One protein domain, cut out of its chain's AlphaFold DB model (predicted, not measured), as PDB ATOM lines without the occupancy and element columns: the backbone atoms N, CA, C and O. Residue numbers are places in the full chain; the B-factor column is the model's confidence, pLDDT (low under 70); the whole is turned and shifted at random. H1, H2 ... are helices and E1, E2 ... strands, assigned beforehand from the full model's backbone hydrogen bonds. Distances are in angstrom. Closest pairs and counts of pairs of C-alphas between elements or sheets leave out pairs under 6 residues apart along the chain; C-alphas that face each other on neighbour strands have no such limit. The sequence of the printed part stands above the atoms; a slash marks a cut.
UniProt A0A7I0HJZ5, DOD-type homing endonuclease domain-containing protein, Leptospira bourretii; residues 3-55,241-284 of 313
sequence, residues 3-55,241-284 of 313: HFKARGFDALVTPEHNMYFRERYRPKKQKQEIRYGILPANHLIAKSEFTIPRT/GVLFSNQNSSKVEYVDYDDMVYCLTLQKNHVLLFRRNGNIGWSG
ATOM      1  N   HIS A   3     363.759   0.782  41.895       96.38
ATOM      2  CA  HIS A   3     363.507   0.230  40.564       96.38
ATOM      3  C   HIS A   3     364.781   0.233  39.725       96.38
ATOM      4  O   HIS A   3     365.314   1.285  39.397       96.38
ATOM      5  N   PHE A   4     365.243  -0.953  39.340       96.06
ATOM      6  CA  PHE A   4     366.332  -1.156  38.392       96.06
ATOM      7  C   PHE A   4     365.745  -1.448  37.010       96.06
ATOM      8  O   PHE A   4     365.192  -2.530  36.775       96.06
ATOM      9  N   LYS A   5     365.898  -0.513  36.070       95.25
ATOM     10  CA  LYS A   5     365.365  -0.629  34.709       95.25
ATOM     11  C   LYS A   5     366.461  -0.520  33.663       95.25
ATOM     12  O   LYS A   5     367.202   0.453  33.607       95.25
ATOM     13  N   ALA A   6     366.528  -1.498  32.770       93.06
ATOM     14  CA  ALA A   6     367.426  -1.472  31.622       93.06
ATOM     15  C   ALA A   6     366.873  -2.338  30.483       93.06
ATOM     16  O   ALA A   6     365.878  -3.054  30.628       93.06
ATOM     17  N   ARG A   7     367.520  -2.306  29.316       87.94
ATOM     18  CA  ARG A   7     367.126  -3.183  28.206       87.94
ATOM     19  C   ARG A   7     367.389  -4.648  28.571       87.94
ATOM     20  O   ARG A   7     368.536  -5.085  28.613       87.94
ATOM     21  N   GLY A   8     366.318  -5.418  28.755       87.44
ATOM     22  CA  GLY A   8     366.397  -6.838  29.104       87.44
ATOM     23  C   GLY A   8     366.533  -7.120  30.603       87.44
ATOM     24  O   GLY A   8     366.901  -8.241  30.950       87.44
ATOM     25  N   PHE A   9     366.268  -6.134  31.471       93.50
ATOM     26  CA  PHE A   9     366.209  -6.309  32.923       93.50
ATOM     27  C   PHE A   9     365.215  -5.325  33.558       93.50
ATOM     28  O   PHE A   9     365.171  -4.147  33.198       93.50
ATOM     29  N   ASP A  10     364.408  -5.814  34.495       95.38
ATOM     30  CA  ASP A  10     363.416  -5.027  35.232       95.38
ATOM     31  C   ASP A  10     363.240  -5.652  36.615       95.38
ATOM     32  O   ASP A  10     362.707  -6.754  36.714       95.38
ATOM     33  N   ALA A  11     363.714  -4.980  37.662       94.88
ATOM     34  CA  ALA A  11     363.588  -5.442  39.040       94.88
ATOM     35  C   ALA A  11     363.122  -4.301  39.941       94.88
ATOM     36  O   ALA A  11     363.635  -3.191  39.844       94.88
ATOM     37  N   LEU A  12     362.176  -4.586  40.831       94.50
ATOM     38  CA  LEU A  12     361.703  -3.659  41.852       94.50
ATOM     39  C   LEU A  12     361.912  -4.326  43.207       94.50
ATOM     40  O   LEU A  12     361.328  -5.377  43.459       94.50
ATOM     41  N   VAL A  13     362.776  -3.751  44.039       93.88
ATOM     42  CA  VAL A  13     363.237  -4.386  45.283       93.88
ATOM     43  C   VAL A  13     363.252  -3.397  46.450       93.88
ATOM     44  O   VAL A  13     363.241  -2.181  46.247       93.88
ATOM     45  N   THR A  14     363.235  -3.884  47.690       93.56
ATOM     46  CA  THR A  14     363.433  -3.021  48.866       93.56
ATOM     47  C   THR A  14     364.890  -2.552  48.954       93.56
ATOM     48  O   THR A  14     365.769  -3.214  48.403       93.56
ATOM     49  N   PRO A  15     365.177  -1.429  49.640       93.44
ATOM     50  CA  PRO A  15     366.548  -0.945  49.828       93.44
ATOM     51  C   PRO A  15     367.506  -2.000  50.399       93.44
ATOM     52  O   PRO A  15     368.616  -2.141  49.898       93.44
ATOM     53  N   GLU A  16     367.034  -2.799  51.357       90.62
ATOM     54  CA  GLU A  16     367.812  -3.865  52.005       90.62
ATOM     55  C   GLU A  16     367.824  -5.193  51.225       90.62
ATOM     56  O   GLU A  16     368.409  -6.178  51.668       90.62
ATOM     57  N   HIS A  17     367.155  -5.272  50.067       90.38
ATOM     58  CA  HIS A  17     367.115  -6.507  49.284       90.38
ATOM     59  C   HIS A  17     368.472  -6.770  48.641       90.38
ATOM     60  O   HIS A  17     368.997  -5.935  47.903       90.38
ATOM     61  N   ASN A  18     369.008  -7.964  48.862       91.06
ATOM     62  CA  ASN A  18     370.277  -8.372  48.284       91.06
ATOM     63  C   ASN A  18     370.196  -8.549  46.766       91.06
ATOM     64  O   ASN A  18     369.379  -9.299  46.231       91.06
ATOM     65  N   MET A  19     371.114  -7.906  46.063       91.69
ATOM     66  CA  MET A  19     371.235  -7.939  44.615       91.69
ATOM     67  C   MET A  19     372.503  -8.686  44.218       91.69
ATOM     68  O   MET A  19     373.596  -8.357  44.674       91.69
ATOM     69  N   TYR A  20     372.358  -9.675  43.335       91.56
ATOM     70  CA  TYR A  20     373.485 -10.391  42.745       91.56
ATOM     71  C   TYR A  20     374.049  -9.598  41.567       91.56
ATOM     72  O   TYR A  20     373.346  -9.321  40.592       91.56
ATOM     73  N   PHE A  21     375.325  -9.239  41.641       91.19
ATOM     74  CA  PHE A  21     375.998  -8.445  40.622       91.19
ATOM     75  C   PHE A  21     377.380  -9.014  40.304       91.19
ATOM     76  O   PHE A  21     377.928  -9.851  41.018       91.19
ATOM     77  N   ARG A  22     377.952  -8.540  39.202       90.31
ATOM     78  CA  ARG A  22     379.365  -8.687  38.886       90.31
ATOM     79  C   ARG A  22     379.973  -7.327  38.598       90.31
ATOM     80  O   ARG A  22     379.321  -6.464  38.007       90.31
ATOM     81  N   GLU A  23     381.236  -7.167  38.932       86.69
ATOM     82  CA  GLU A  23     382.002  -5.966  38.634       86.69
ATOM     83  C   GLU A  23     383.360  -6.317  38.036       86.69
ATOM     84  O   GLU A  23     383.894  -7.416  38.215       86.69
ATOM     85  N   ARG A  24     383.905  -5.368  37.275       81.00
ATOM     86  CA  ARG A  24     385.282  -5.453  36.804       81.00
ATOM     87  C   ARG A  24     386.177  -4.898  37.898       81.00
ATOM     88  O   ARG A  24     386.121  -3.708  38.192       81.00
ATOM     89  N   TYR A  25     387.025  -5.746  38.454       73.81
ATOM     90  CA  TYR A  25     387.998  -5.366  39.463       73.81
ATOM     91  C   TYR A  25     389.391  -5.300  38.836       73.81
ATOM     92  O   TYR A  25     389.758  -6.140  38.017       73.81
ATOM     93  N   ARG A  26     390.179  -4.277  39.175       70.38
ATOM     94  CA  ARG A  26     391.569  -4.163  38.714       70.38
ATOM     95  C   ARG A  26     392.488  -3.915  39.913       70.38
ATOM     96  O   ARG A  26     392.634  -2.758  40.318       70.38
ATOM     97  N   PRO A  27     393.127  -4.960  40.462       69.88
ATOM     98  CA  PRO A  27     394.145  -4.783  41.487       69.88
ATOM     99  C   PRO A  27     395.335  -3.985  40.927       69.88
ATOM    100  O   PRO A  27     395.680  -4.076  39.741       69.88
ATOM    101  N   LYS A  28     395.988  -3.172  41.771       67.69
ATOM    102  CA  LYS A  28     397.174  -2.398  41.365       67.69
ATOM    103  C   LYS A  28     398.255  -3.356  40.842       67.69
ATOM    104  O   LYS A  28     398.662  -4.270  41.548       67.69
ATOM    105  N   LYS A  29     398.750  -3.101  39.622       65.81
ATOM    106  CA  LYS A  29     399.783  -3.891  38.914       65.81
ATOM    107  C   LYS A  29     399.385  -5.331  38.524       65.81
ATOM    108  O   LYS A  29     400.269  -6.109  38.182       65.81
ATOM    109  N   GLN A  30     398.096  -5.677  38.507       72.31
ATOM    110  CA  GLN A  30     397.616  -6.998  38.071       72.31
ATOM    111  C   GLN A  30     396.641  -6.909  36.884       72.31
ATOM    112  O   GLN A  30     396.239  -5.817  36.458       72.31
ATOM    113  N   LYS A  31     396.315  -8.075  36.307       72.25
ATOM    114  CA  LYS A  31     395.300  -8.198  35.252       72.25
ATOM    115  C   LYS A  31     393.916  -7.873  35.822       72.25
ATOM    116  O   LYS A  31     393.676  -7.974  37.017       72.25
ATOM    117  N   GLN A  32     393.027  -7.407  34.951       72.56
ATOM    118  CA  GLN A  32     391.638  -7.151  35.309       72.56
ATOM    119  C   GLN A  32     390.915  -8.482  35.543       72.56
ATOM    120  O   GLN A  32     391.031  -9.393  34.726       72.56
ATOM    121  N   GLU A  33     390.151  -8.555  36.624       79.38
ATOM    122  CA  GLU A  33     389.408  -9.733  37.060       79.38
ATOM    123  C   GLU A  33     387.907  -9.431  37.120       79.38
ATOM    124  O   GLU A  33     387.478  -8.274  37.214       79.38
ATOM    125  N   ILE A  34     387.092 -10.481  37.037       81.38
ATOM    126  CA  ILE A  34     385.644 -10.394  37.224       81.38
ATOM    127  C   ILE A  34     385.342 -10.906  38.623       81.38
ATOM    128  O   ILE A  34     385.637 -12.057  38.928       81.38
ATOM    129  N   ARG A  35     384.719 -10.064  39.445       85.06
ATOM    130  CA  ARG A  35     384.225 -10.457  40.764       85.06
ATOM    131  C   ARG A  35     382.711 -10.509  40.748       85.06
ATOM    132  O   ARG A  35     382.070  -9.621  40.187       85.06
ATOM    133  N   TYR A  36     382.161 -11.552  41.353       87.25
ATOM    134  CA  TYR A  36     380.740 -11.659  41.648       87.25
ATOM    135  C   TYR A  36     380.515 -11.258  43.101       87.25
ATOM    136  O   TYR A  36     381.385 -11.467  43.942       87.25
ATOM    137  N   GLY A  37     379.374 -10.648  43.385       86.62
ATOM    138  CA  GLY A  37     379.066 -10.145  44.712       86.62
ATOM    139  C   GLY A  37     377.572 -10.104  44.971       86.62
ATOM    140  O   GLY A  37     376.753 -10.131  44.045       86.62
ATOM    141  N   ILE A  38     377.234 -10.018  46.251       89.31
ATOM    142  CA  ILE A  38     375.881  -9.779  46.730       89.31
ATOM    143  C   ILE A  38     375.941  -8.578  47.664       89.31
ATOM    144  O   ILE A  38     376.766  -8.540  48.572       89.31
ATOM    145  N   LEU A  39     375.109  -7.575  47.402       90.75
ATOM    146  CA  LEU A  39     374.986  -6.389  48.246       90.75
ATOM    147  C   LEU A  39     373.518  -5.976  48.353       90.75
ATOM    148  O   LEU A  39     372.798  -6.115  47.360       90.75
ATOM    149  N   PRO A  40     373.092  -5.393  49.487       92.81
ATOM    150  CA  PRO A  40     371.836  -4.662  49.572       92.81
ATOM    151  C   PRO A  40     371.694  -3.648  48.431       92.81
ATOM    152  O   PRO A  40     372.673  -3.028  47.997       92.81
ATOM    153  N   ALA A  41     370.479  -3.483  47.913       93.88
ATOM    154  CA  ALA A  41     370.209  -2.628  46.768       93.88
ATOM    155  C   ALA A  41     370.660  -1.174  47.003       93.88
ATOM    156  O   ALA A  41     371.272  -0.589  46.113       93.88
ATOM    157  N   ASN A  42     370.437  -0.613  48.194       94.31
ATOM    158  CA  ASN A  42     370.899   0.730  48.577       94.31
ATOM    159  C   ASN A  42     372.434   0.890  48.534       94.31
ATOM    160  O   ASN A  42     372.930   1.957  48.174       94.31
ATOM    161  N   HIS A  43     373.193  -0.162  48.837       94.06
ATOM    162  CA  HIS A  43     374.652  -0.172  48.740       94.06
ATOM    163  C   HIS A  43     375.121  -0.383  47.298       94.06
ATOM    164  O   HIS A  43     376.097   0.228  46.863       94.06
ATOM    165  N   LEU A  44     374.419  -1.221  46.529       92.88
ATOM    166  CA  LEU A  44     374.752  -1.481  45.130       92.88
ATOM    167  C   LEU A  44     374.638  -0.211  44.275       92.88
ATOM    168  O   LEU A  44     375.513   0.050  43.454       92.88
ATOM    169  N   ILE A  45     373.602   0.605  44.495       92.88
ATOM    170  CA  ILE A  45     373.382   1.842  43.726       92.88
ATOM    171  C   ILE A  45     374.419   2.937  44.014       92.88
ATOM    172  O   ILE A  45     374.525   3.883  43.241       92.88
ATOM    173  N   ALA A  46     375.199   2.810  45.094       91.62
ATOM    174  CA  ALA A  46     376.310   3.713  45.386       91.62
ATOM    175  C   ALA A  46     377.549   3.430  44.513       91.62
ATOM    176  O   ALA A  46     378.463   4.256  44.445       91.62
ATOM    177  N   LYS A  47     377.609   2.273  43.835       89.62
ATOM    178  CA  LYS A  47     378.686   1.954  42.888       89.62
ATOM    179  C   LYS A  47     378.515   2.745  41.591       89.62
ATOM    180  O   LYS A  47     377.412   2.891  41.075       89.62
ATOM    181  N   SER A  48     379.631   3.194  41.014       87.38
ATOM    182  CA  SER A  48     379.645   3.925  39.737       87.38
ATOM    183  C   SER A  48     379.264   3.056  38.533       87.38
ATOM    184  O   SER A  48     378.705   3.556  37.555       87.38
ATOM    185  N   GLU A  49     379.586   1.764  38.596       91.00
ATOM    186  CA  GLU A  49     379.288   0.780  37.565       91.00
ATOM    187  C   GLU A  49     379.154  -0.617  38.181       91.00
ATOM    188  O   GLU A  49     379.977  -1.033  38.996       91.00
ATOM    189  N   PHE A  50     378.145  -1.368  37.747       92.69
ATOM    190  CA  PHE A  50     378.016  -2.796  38.033       92.69
ATOM    191  C   PHE A  50     377.252  -3.493  36.908       92.69
ATOM    192  O   PHE A  50     376.578  -2.868  36.093       92.69
ATOM    193  N   THR A  51     377.354  -4.816  36.824       92.88
ATOM    194  CA  THR A  51     376.592  -5.612  35.860       92.88
ATOM    195  C   THR A  51     375.724  -6.625  36.583       92.88
ATOM    196  O   THR A  51     376.232  -7.389  37.392       92.88
ATOM    197  N   ILE A  52     374.445  -6.715  36.236       92.88
ATOM    198  CA  ILE A  52     373.592  -7.815  36.694       92.88
ATOM    199  C   ILE A  52     373.733  -9.000  35.725       92.88
ATOM    200  O   ILE A  52     373.495  -8.828  34.521       92.88
ATOM    201  N   PRO A  53     374.140 -10.195  36.186       90.62
ATOM    202  CA  PRO A  53     374.195 -11.386  35.344       90.62
ATOM    203  C   PRO A  53     372.811 -11.759  34.793       90.62
ATOM    204  O   PRO A  53     371.802 -11.659  35.485       90.62
ATOM    205  N   ARG A  54     372.758 -12.211  33.534       88.50
ATOM    206  CA  ARG A  54     371.512 -12.669  32.878       88.50
ATOM    207  C   ARG A  54     371.504 -14.154  32.532       88.50
ATOM    208  O   ARG A  54     370.492 -14.681  32.087       88.50
ATOM    209  N   THR A  55     372.641 -14.814  32.677       87.19
ATOM    210  CA  THR A  55     372.861 -16.201  32.263       87.19
ATOM    211  C   THR A  55     373.432 -16.982  33.436       87.19
ATOM    212  O   THR A  55     374.125 -16.397  34.263       87.19
ATOM    213  N   GLY A 241     375.050 -10.339  30.567       89.75
ATOM    214  CA  GLY A 241     374.692  -9.426  31.657       89.75
ATOM    215  C   GLY A 241     374.065  -8.113  31.184       89.75
ATOM    216  O   GLY A 241     374.008  -7.843  29.981       89.75
ATOM    217  N   VAL A 242     373.594  -7.308  32.134       91.81
ATOM    218  CA  VAL A 242     373.126  -5.930  31.932       91.81
ATOM    219  C   VAL A 242     374.003  -4.973  32.715       91.81
ATOM    220  O   VAL A 242     374.080  -5.082  33.933       91.81
ATOM    221  N   LEU A 243     374.641  -4.042  32.013       92.38
ATOM    222  CA  LEU A 243     375.433  -2.983  32.620       92.38
ATOM    223  C   LEU A 243     374.518  -1.905  33.211       92.38
ATOM    224  O   LEU A 243     373.639  -1.400  32.513       92.38
ATOM    225  N   PHE A 244     374.789  -1.506  34.445       93.12
ATOM    226  CA  PHE A 244     374.267  -0.302  35.072       93.12
ATOM    227  C   PHE A 244     375.421   0.678  35.262       93.12
ATOM    228  O   PHE A 244     376.406   0.354  35.921       93.12
ATOM    229  N   SER A 245     375.327   1.837  34.616       88.69
ATOM    230  CA  SER A 245     376.296   2.926  34.741       88.69
ATOM    231  C   SER A 245     375.657   4.252  34.340       88.69
ATOM    232  O   SER A 245     374.729   4.284  33.533       88.69
ATOM    233  N   ASN A 246     376.212   5.362  34.830       78.94
ATOM    234  CA  ASN A 246     375.732   6.713  34.501       78.94
ATOM    235  C   ASN A 246     375.908   7.096  33.018       78.94
ATOM    236  O   ASN A 246     375.460   8.156  32.594       78.94
ATOM    237  N   GLN A 247     376.590   6.263  32.228       76.00
ATOM    238  CA  GLN A 247     376.898   6.518  30.818       76.00
ATOM    239  C   GLN A 247     375.990   5.747  29.854       76.00
ATOM    240  O   GLN A 247     376.181   5.818  28.640       76.00
ATOM    241  N   ASN A 248     375.033   4.966  30.360       78.81
ATOM    242  CA  ASN A 248     374.166   4.142  29.529       78.81
ATOM    243  C   ASN A 248     372.676   4.457  29.763       78.81
ATOM    244  O   ASN A 248     372.313   5.342  30.526       78.81
ATOM    245  N   SER A 249     371.795   3.745  29.057       82.88
ATOM    246  CA  SER A 249     370.338   3.931  29.150       82.88
ATOM    247  C   SER A 249     369.680   3.183  30.317       82.88
ATOM    248  O   SER A 249     368.452   3.085  30.361       82.88
ATOM    249  N   SER A 250     370.467   2.620  31.235       89.69
ATOM    250  CA  SER A 250     369.941   2.050  32.473       89.69
ATOM    251  C   SER A 250     369.481   3.161  33.413       89.69
ATOM    252  O   SER A 250     370.011   4.270  33.403       89.69
ATOM    253  N   LYS A 251     368.457   2.862  34.204       92.69
ATOM    254  CA  LYS A 251     367.872   3.765  35.183       92.69
ATOM    255  C   LYS A 251     367.734   3.044  36.509       92.69
ATOM    256  O   LYS A 251     367.375   1.864  36.549       92.69
ATOM    257  N   VAL A 252     368.022   3.778  37.571       94.25
ATOM    258  CA  VAL A 252     367.820   3.364  38.951       94.25
ATOM    259  C   VAL A 252     367.102   4.506  39.648       94.25
ATOM    260  O   VAL A 252     367.619   5.621  39.668       94.25
ATOM    261  N   GLU A 253     365.919   4.244  40.191       95.38
ATOM    262  CA  GLU A 253     365.109   5.274  40.842       95.38
ATOM    263  C   GLU A 253     364.392   4.743  42.081       95.38
ATOM    264  O   GLU A 253     364.062   3.558  42.175       95.38
ATOM    265  N   TYR A 254     364.163   5.634  43.044       96.69
ATOM    266  CA  TYR A 254     363.251   5.361  44.145       96.69
ATOM    267  C   TYR A 254     361.821   5.566  43.659       96.69
ATOM    268  O   TYR A 254     361.513   6.557  43.003       96.69
ATOM    269  N   VAL A 255     360.958   4.618  43.995       96.31
ATOM    270  CA  VAL A 255     359.530   4.635  43.667       96.31
ATOM    271  C   VAL A 255     358.726   4.305  44.906       96.31
ATOM    272  O   VAL A 255     359.087   3.391  45.659       96.31
ATOM    273  N   ASP A 256     357.634   5.035  45.097       96.06
ATOM    274  CA  ASP A 256     356.686   4.778  46.172       96.06
ATOM    275  C   ASP A 256     356.023   3.412  45.976       96.06
ATOM    276  O   ASP A 256     355.753   2.972  44.856       96.06
ATOM    277  N   TYR A 257     355.837   2.705  47.084       93.44
ATOM    278  CA  TYR A 257     355.202   1.396  47.126       93.44
ATOM    279  C   TYR A 257     354.538   1.238  48.488       93.44
ATOM    280  O   TYR A 257     355.200   1.431  49.510       93.44
ATOM    281  N   ASP A 258     353.253   0.912  48.489       93.31
ATOM    282  CA  ASP A 258     352.355   0.969  49.644       93.31
ATOM    283  C   ASP A 258     351.688  -0.381  49.957       93.31
ATOM    284  O   ASP A 258     350.679  -0.433  50.655       93.31
ATOM    285  N   ASP A 259     352.277  -1.480  49.481       92.69
ATOM    286  CA  ASP A 259     351.768  -2.838  49.683       92.69
ATOM    287  C   ASP A 259     352.833  -3.754  50.325       92.69
ATOM    288  O   ASP A 259     353.970  -3.357  50.610       92.69
ATOM    289  N   MET A 260     352.462  -5.001  50.592       89.81
ATOM    290  CA  MET A 260     353.301  -6.006  51.230       89.81
ATOM    291  C   MET A 260     354.410  -6.505  50.302       89.81
ATOM    292  O   MET A 260     354.182  -6.874  49.150       89.81
ATOM    293  N   VAL A 261     355.619  -6.618  50.850       87.19
ATOM    294  CA  VAL A 261     356.769  -7.212  50.160       87.19
ATOM    295  C   VAL A 261     357.031  -8.609  50.711       87.19
ATOM    296  O   VAL A 261     357.206  -8.794  51.914       87.19
ATOM    297  N   TYR A 262     357.122  -9.587  49.813       85.44
ATOM    298  CA  TYR A 262     357.451 -10.973  50.136       85.44
ATOM    299  C   TYR A 262     358.802 -11.349  49.523       85.44
ATOM    300  O   TYR A 262     359.120 -10.933  48.409       85.44
ATOM    301  N   CYS A 263     359.582 -12.175  50.221       83.62
ATOM    302  CA  CYS A 263     360.835 -12.720  49.705       83.62
ATOM    303  C   CYS A 263     360.888 -14.240  49.886       83.62
ATOM    304  O   CYS A 263     360.340 -14.782  50.846       83.62
ATOM    305  N   LEU A 264     361.545 -14.928  48.950       83.00
ATOM    306  CA  LEU A 264     361.725 -16.375  48.991       83.00
ATOM    307  C   LEU A 264     363.011 -16.734  49.744       83.00
ATOM    308  O   LEU A 264     364.110 -16.311  49.374       83.00
ATOM    309  N   THR A 265     362.893 -17.591  50.753       80.38
ATOM    310  CA  THR A 265     364.056 -18.206  51.400       80.38
ATOM    311  C   THR A 265     364.409 -19.495  50.669       80.38
ATOM    312  O   THR A 265     363.617 -20.435  50.628       80.38
ATOM    313  N   LEU A 266     365.597 -19.534  50.068       81.12
ATOM    314  CA  LEU A 266     366.123 -20.717  49.390       81.12
ATOM    315  C   LEU A 266     367.010 -21.520  50.342       81.12
ATOM    316  O   LEU A 266     367.679 -20.943  51.191       81.12
ATOM    317  N   GLN A 267     367.056 -22.843  50.165       77.31
ATOM    318  CA  GLN A 267     367.925 -23.722  50.959       77.31
ATOM    319  C   GLN A 267     369.417 -23.575  50.618       77.31
ATOM    320  O   GLN A 267     370.265 -23.927  51.430       77.31
ATOM    321  N   LYS A 268     369.738 -23.132  49.396       77.50
ATOM    322  CA  LYS A 268     371.108 -22.999  48.881       77.50
ATOM    323  C   LYS A 268     371.239 -21.751  48.023       77.50
ATOM    324  O   LYS A 268     370.265 -21.343  47.388       77.50
ATOM    325  N   ASN A 269     372.457 -21.212  47.954       77.06
ATOM    326  CA  ASN A 269     372.928 -20.113  47.098       77.06
ATOM    327  C   ASN A 269     372.224 -18.761  47.270       77.06
ATOM    328  O   ASN A 269     372.798 -17.755  46.881       77.06
ATOM    329  N   HIS A 270     370.999 -18.724  47.803       83.44
ATOM    330  CA  HIS A 270     370.228 -17.513  48.095       83.44
ATOM    331  C   HIS A 270     370.088 -16.544  46.908       83.44
ATOM    332  O   HIS A 270     369.805 -15.363  47.084       83.44
ATOM    333  N   VAL A 271     370.234 -17.068  45.686       87.88
ATOM    334  CA  VAL A 271     370.077 -16.363  44.414       87.88
ATOM    335  C   VAL A 271     368.934 -17.016  43.644       87.88
ATOM    336  O   VAL A 271     368.929 -18.225  43.412       87.88
ATOM    337  N   LEU A 272     367.955 -16.207  43.252       88.25
ATOM    338  CA  LEU A 272     366.736 -16.623  42.571       88.25
ATOM    339  C   LEU A 272     366.697 -16.101  41.133       88.25
ATOM    340  O   LEU A 272     367.100 -14.971  40.850       88.25
ATOM    341  N   LEU A 273     366.184 -16.933  40.227       90.06
ATOM    342  CA  LEU A 273     365.796 -16.521  38.881       90.06
ATOM    343  C   LEU A 273     364.354 -16.021  38.943       90.06
ATOM    344  O   LEU A 273     363.457 -16.770  39.328       90.06
ATOM    345  N   PHE A 274     364.119 -14.775  38.549       91.12
ATOM    346  CA  PHE A 274     362.781 -14.186  38.532       91.12
ATOM    347  C   PHE A 274     362.398 -13.717  37.130       91.12
ATOM    348  O   PHE A 274     363.250 -13.500  36.264       91.12
ATOM    349  N   ARG A 275     361.094 -13.506  36.926       92.50
ATOM    350  CA  ARG A 275     360.545 -12.872  35.725       92.50
ATOM    351  C   ARG A 275     359.618 -11.721  36.106       92.50
ATOM    352  O   ARG A 275     358.650 -11.937  36.827       92.50
ATOM    353  N   ARG A 276     359.868 -10.521  35.574       93.50
ATOM    354  CA  ARG A 276     359.028  -9.322  35.740       93.50
ATOM    355  C   ARG A 276     358.897  -8.577  34.415       93.50
ATOM    356  O   ARG A 276     359.896  -8.313  33.750       93.50
ATOM    357  N   ASN A 277     357.669  -8.221  34.027       94.81
ATOM    358  CA  ASN A 277     357.382  -7.497  32.778       94.81
ATOM    359  C   ASN A 277     358.072  -8.129  31.558       94.81
ATOM    360  O   ASN A 277     358.725  -7.443  30.773       94.81
ATOM    361  N   GLY A 278     358.047  -9.461  31.481       94.62
ATOM    362  CA  GLY A 278     358.709 -10.209  30.415       94.62
ATOM    363  C   GLY A 278     360.232 -10.334  30.525       94.62
ATOM    364  O   GLY A 278     360.811 -11.189  29.853       94.62
ATOM    365  N   ASN A 279     360.882  -9.526  31.368       93.88
ATOM    366  CA  ASN A 279     362.318  -9.567  31.625       93.88
ATOM    367  C   ASN A 279     362.640 -10.658  32.635       93.88
ATOM    368  O   ASN A 279     361.893 -10.866  33.589       93.88
ATOM    369  N   ILE A 280     363.765 -11.329  32.420       92.38
ATOM    370  CA  ILE A 280     364.235 -12.416  33.270       92.38
ATOM    371  C   ILE A 280     365.618 -12.044  33.783       92.38
ATOM    372  O   ILE A 280     366.466 -11.575  33.015       92.38
ATOM    373  N   GLY A 281     365.821 -12.219  35.082       89.56
ATOM    374  CA  GLY A 281     367.037 -11.807  35.761       89.56
ATOM    375  C   GLY A 281     367.311 -12.629  37.007       89.56
ATOM    376  O   GLY A 281     366.445 -13.347  37.503       89.56
ATOM    377  N   TRP A 282     368.540 -12.504  37.496       90.19
ATOM    378  CA  TRP A 282     368.972 -13.074  38.764       90.19
ATOM    379  C   TRP A 282     368.961 -11.993  39.842       90.19
ATOM    380  O   TRP A 282     369.332 -10.848  39.578       90.19
ATOM    381  N   SER A 283     368.529 -12.347  41.045       87.81
ATOM    382  CA  SER A 283     368.587 -11.484  42.227       87.81
ATOM    383  C   SER A 283     368.940 -12.318  43.455       87.81
ATOM    384  O   SER A 283     368.759 -13.534  43.431       87.81
ATOM    385  N   GLY A 284     369.469 -11.690  44.502       84.75
ATOM    386  CA  GLY A 284     369.643 -12.346  45.794       84.75
ATOM    387  C   GLY A 284     368.309 -12.483  46.533       84.75
ATOM    388  O   GLY A 284     367.235 -12.237  45.972       84.75
TER     389      GLY A 284
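This is residues 3 to 55 and 241 to 284 of the 313 residues of the protein "DOD-type homing endonuclease domain-containing protein" of Leptospira bourretii (UniProt A0A7I0HJZ5). Short strands make a small, loosely closed ring, running from E7 through E1, E2, E9 and the beginning of E3 to E5 and E6, with E8 beside E9 and the short helix H1 at one end. The far part of the hairpin E3 and E4, with residues 26 to 32, sticks out as an arm, and residues 255 to 270 swing wide as a loop. The printed part has 97 residues, with one named helix and nine named strands, in the order E1 E2 E3 E4 H1 E5 E6 E7 E8 E9; the class is mostly strand. The antiparallel sheets are E2 - E1 - E7 and the pairs E3 - E4, E5 - E6 and E8 - E9. The whole is compact, with a radius of gyration of the C-alphas of 14.0 A and spans of 49 by 34 by 23 A.

E1, residues 3 to 6, and E2, residues 9 to 13, form a hairpin, with N 4 and O 11 2.8 A apart. On the other side of E1 is E7, residues 251 to 254, antiparallel at 169 degrees, with N 5 and O 251 2.8 A apart. E3, residues 18 to 25, and E4, residues 33 to 40, form a hairpin, with N 21 and O 37 2.9 A apart. H1, residues 41 to 44, only grazes the sheet of E2, E1 and E7 with its residues 41 to 42; it is too short for an O i to N i+4 pair, and its one O i to N i+3 pair is within hydrogen-bond range. E5, residues 49 to 53, is antiparallel to E6, residues 241 to 245, with N 52 and O 242 2.8 A apart. The closest C-alphas of E3 and E5, those of Phe 21 and Ile 52, are 4.6 A apart. Those of E1 and E6, Ala 6 and Val 242, are 7.2 A apart. E8, residues 271 to 276, and E9, residues 279 to 284, form a hairpin, with N 274 and O 281 2.9 A apart. The closest C-alphas of E2 and E9, those of Phe 9 and Asn 279, are 5.2 A apart; those of E3 and E9, Asn 18 and Gly 284, are 4.7 A apart. E4 and E7 are apart.

E1 begins at C-alpha 3, (363.507, 0.230, 40.564). E3 is 20.0 A long and E4 22.2 A. E8 is 15.7 A long and E9 16.2 A, ending at C-alpha 284, (369.643, -12.346, 45.794).

The two C-alphas farthest apart, those of Lys 29 and Asp 259, are 49.2 A apart. Residues 56 to 240 are not printed; C-alphas 55 and 241 are 7.0 A apart across the cut. The link from E7 to E8 is long, with 16 residues. Mean pLDDT of the printed part is 88.0, and residues 27 to 29 are under 70.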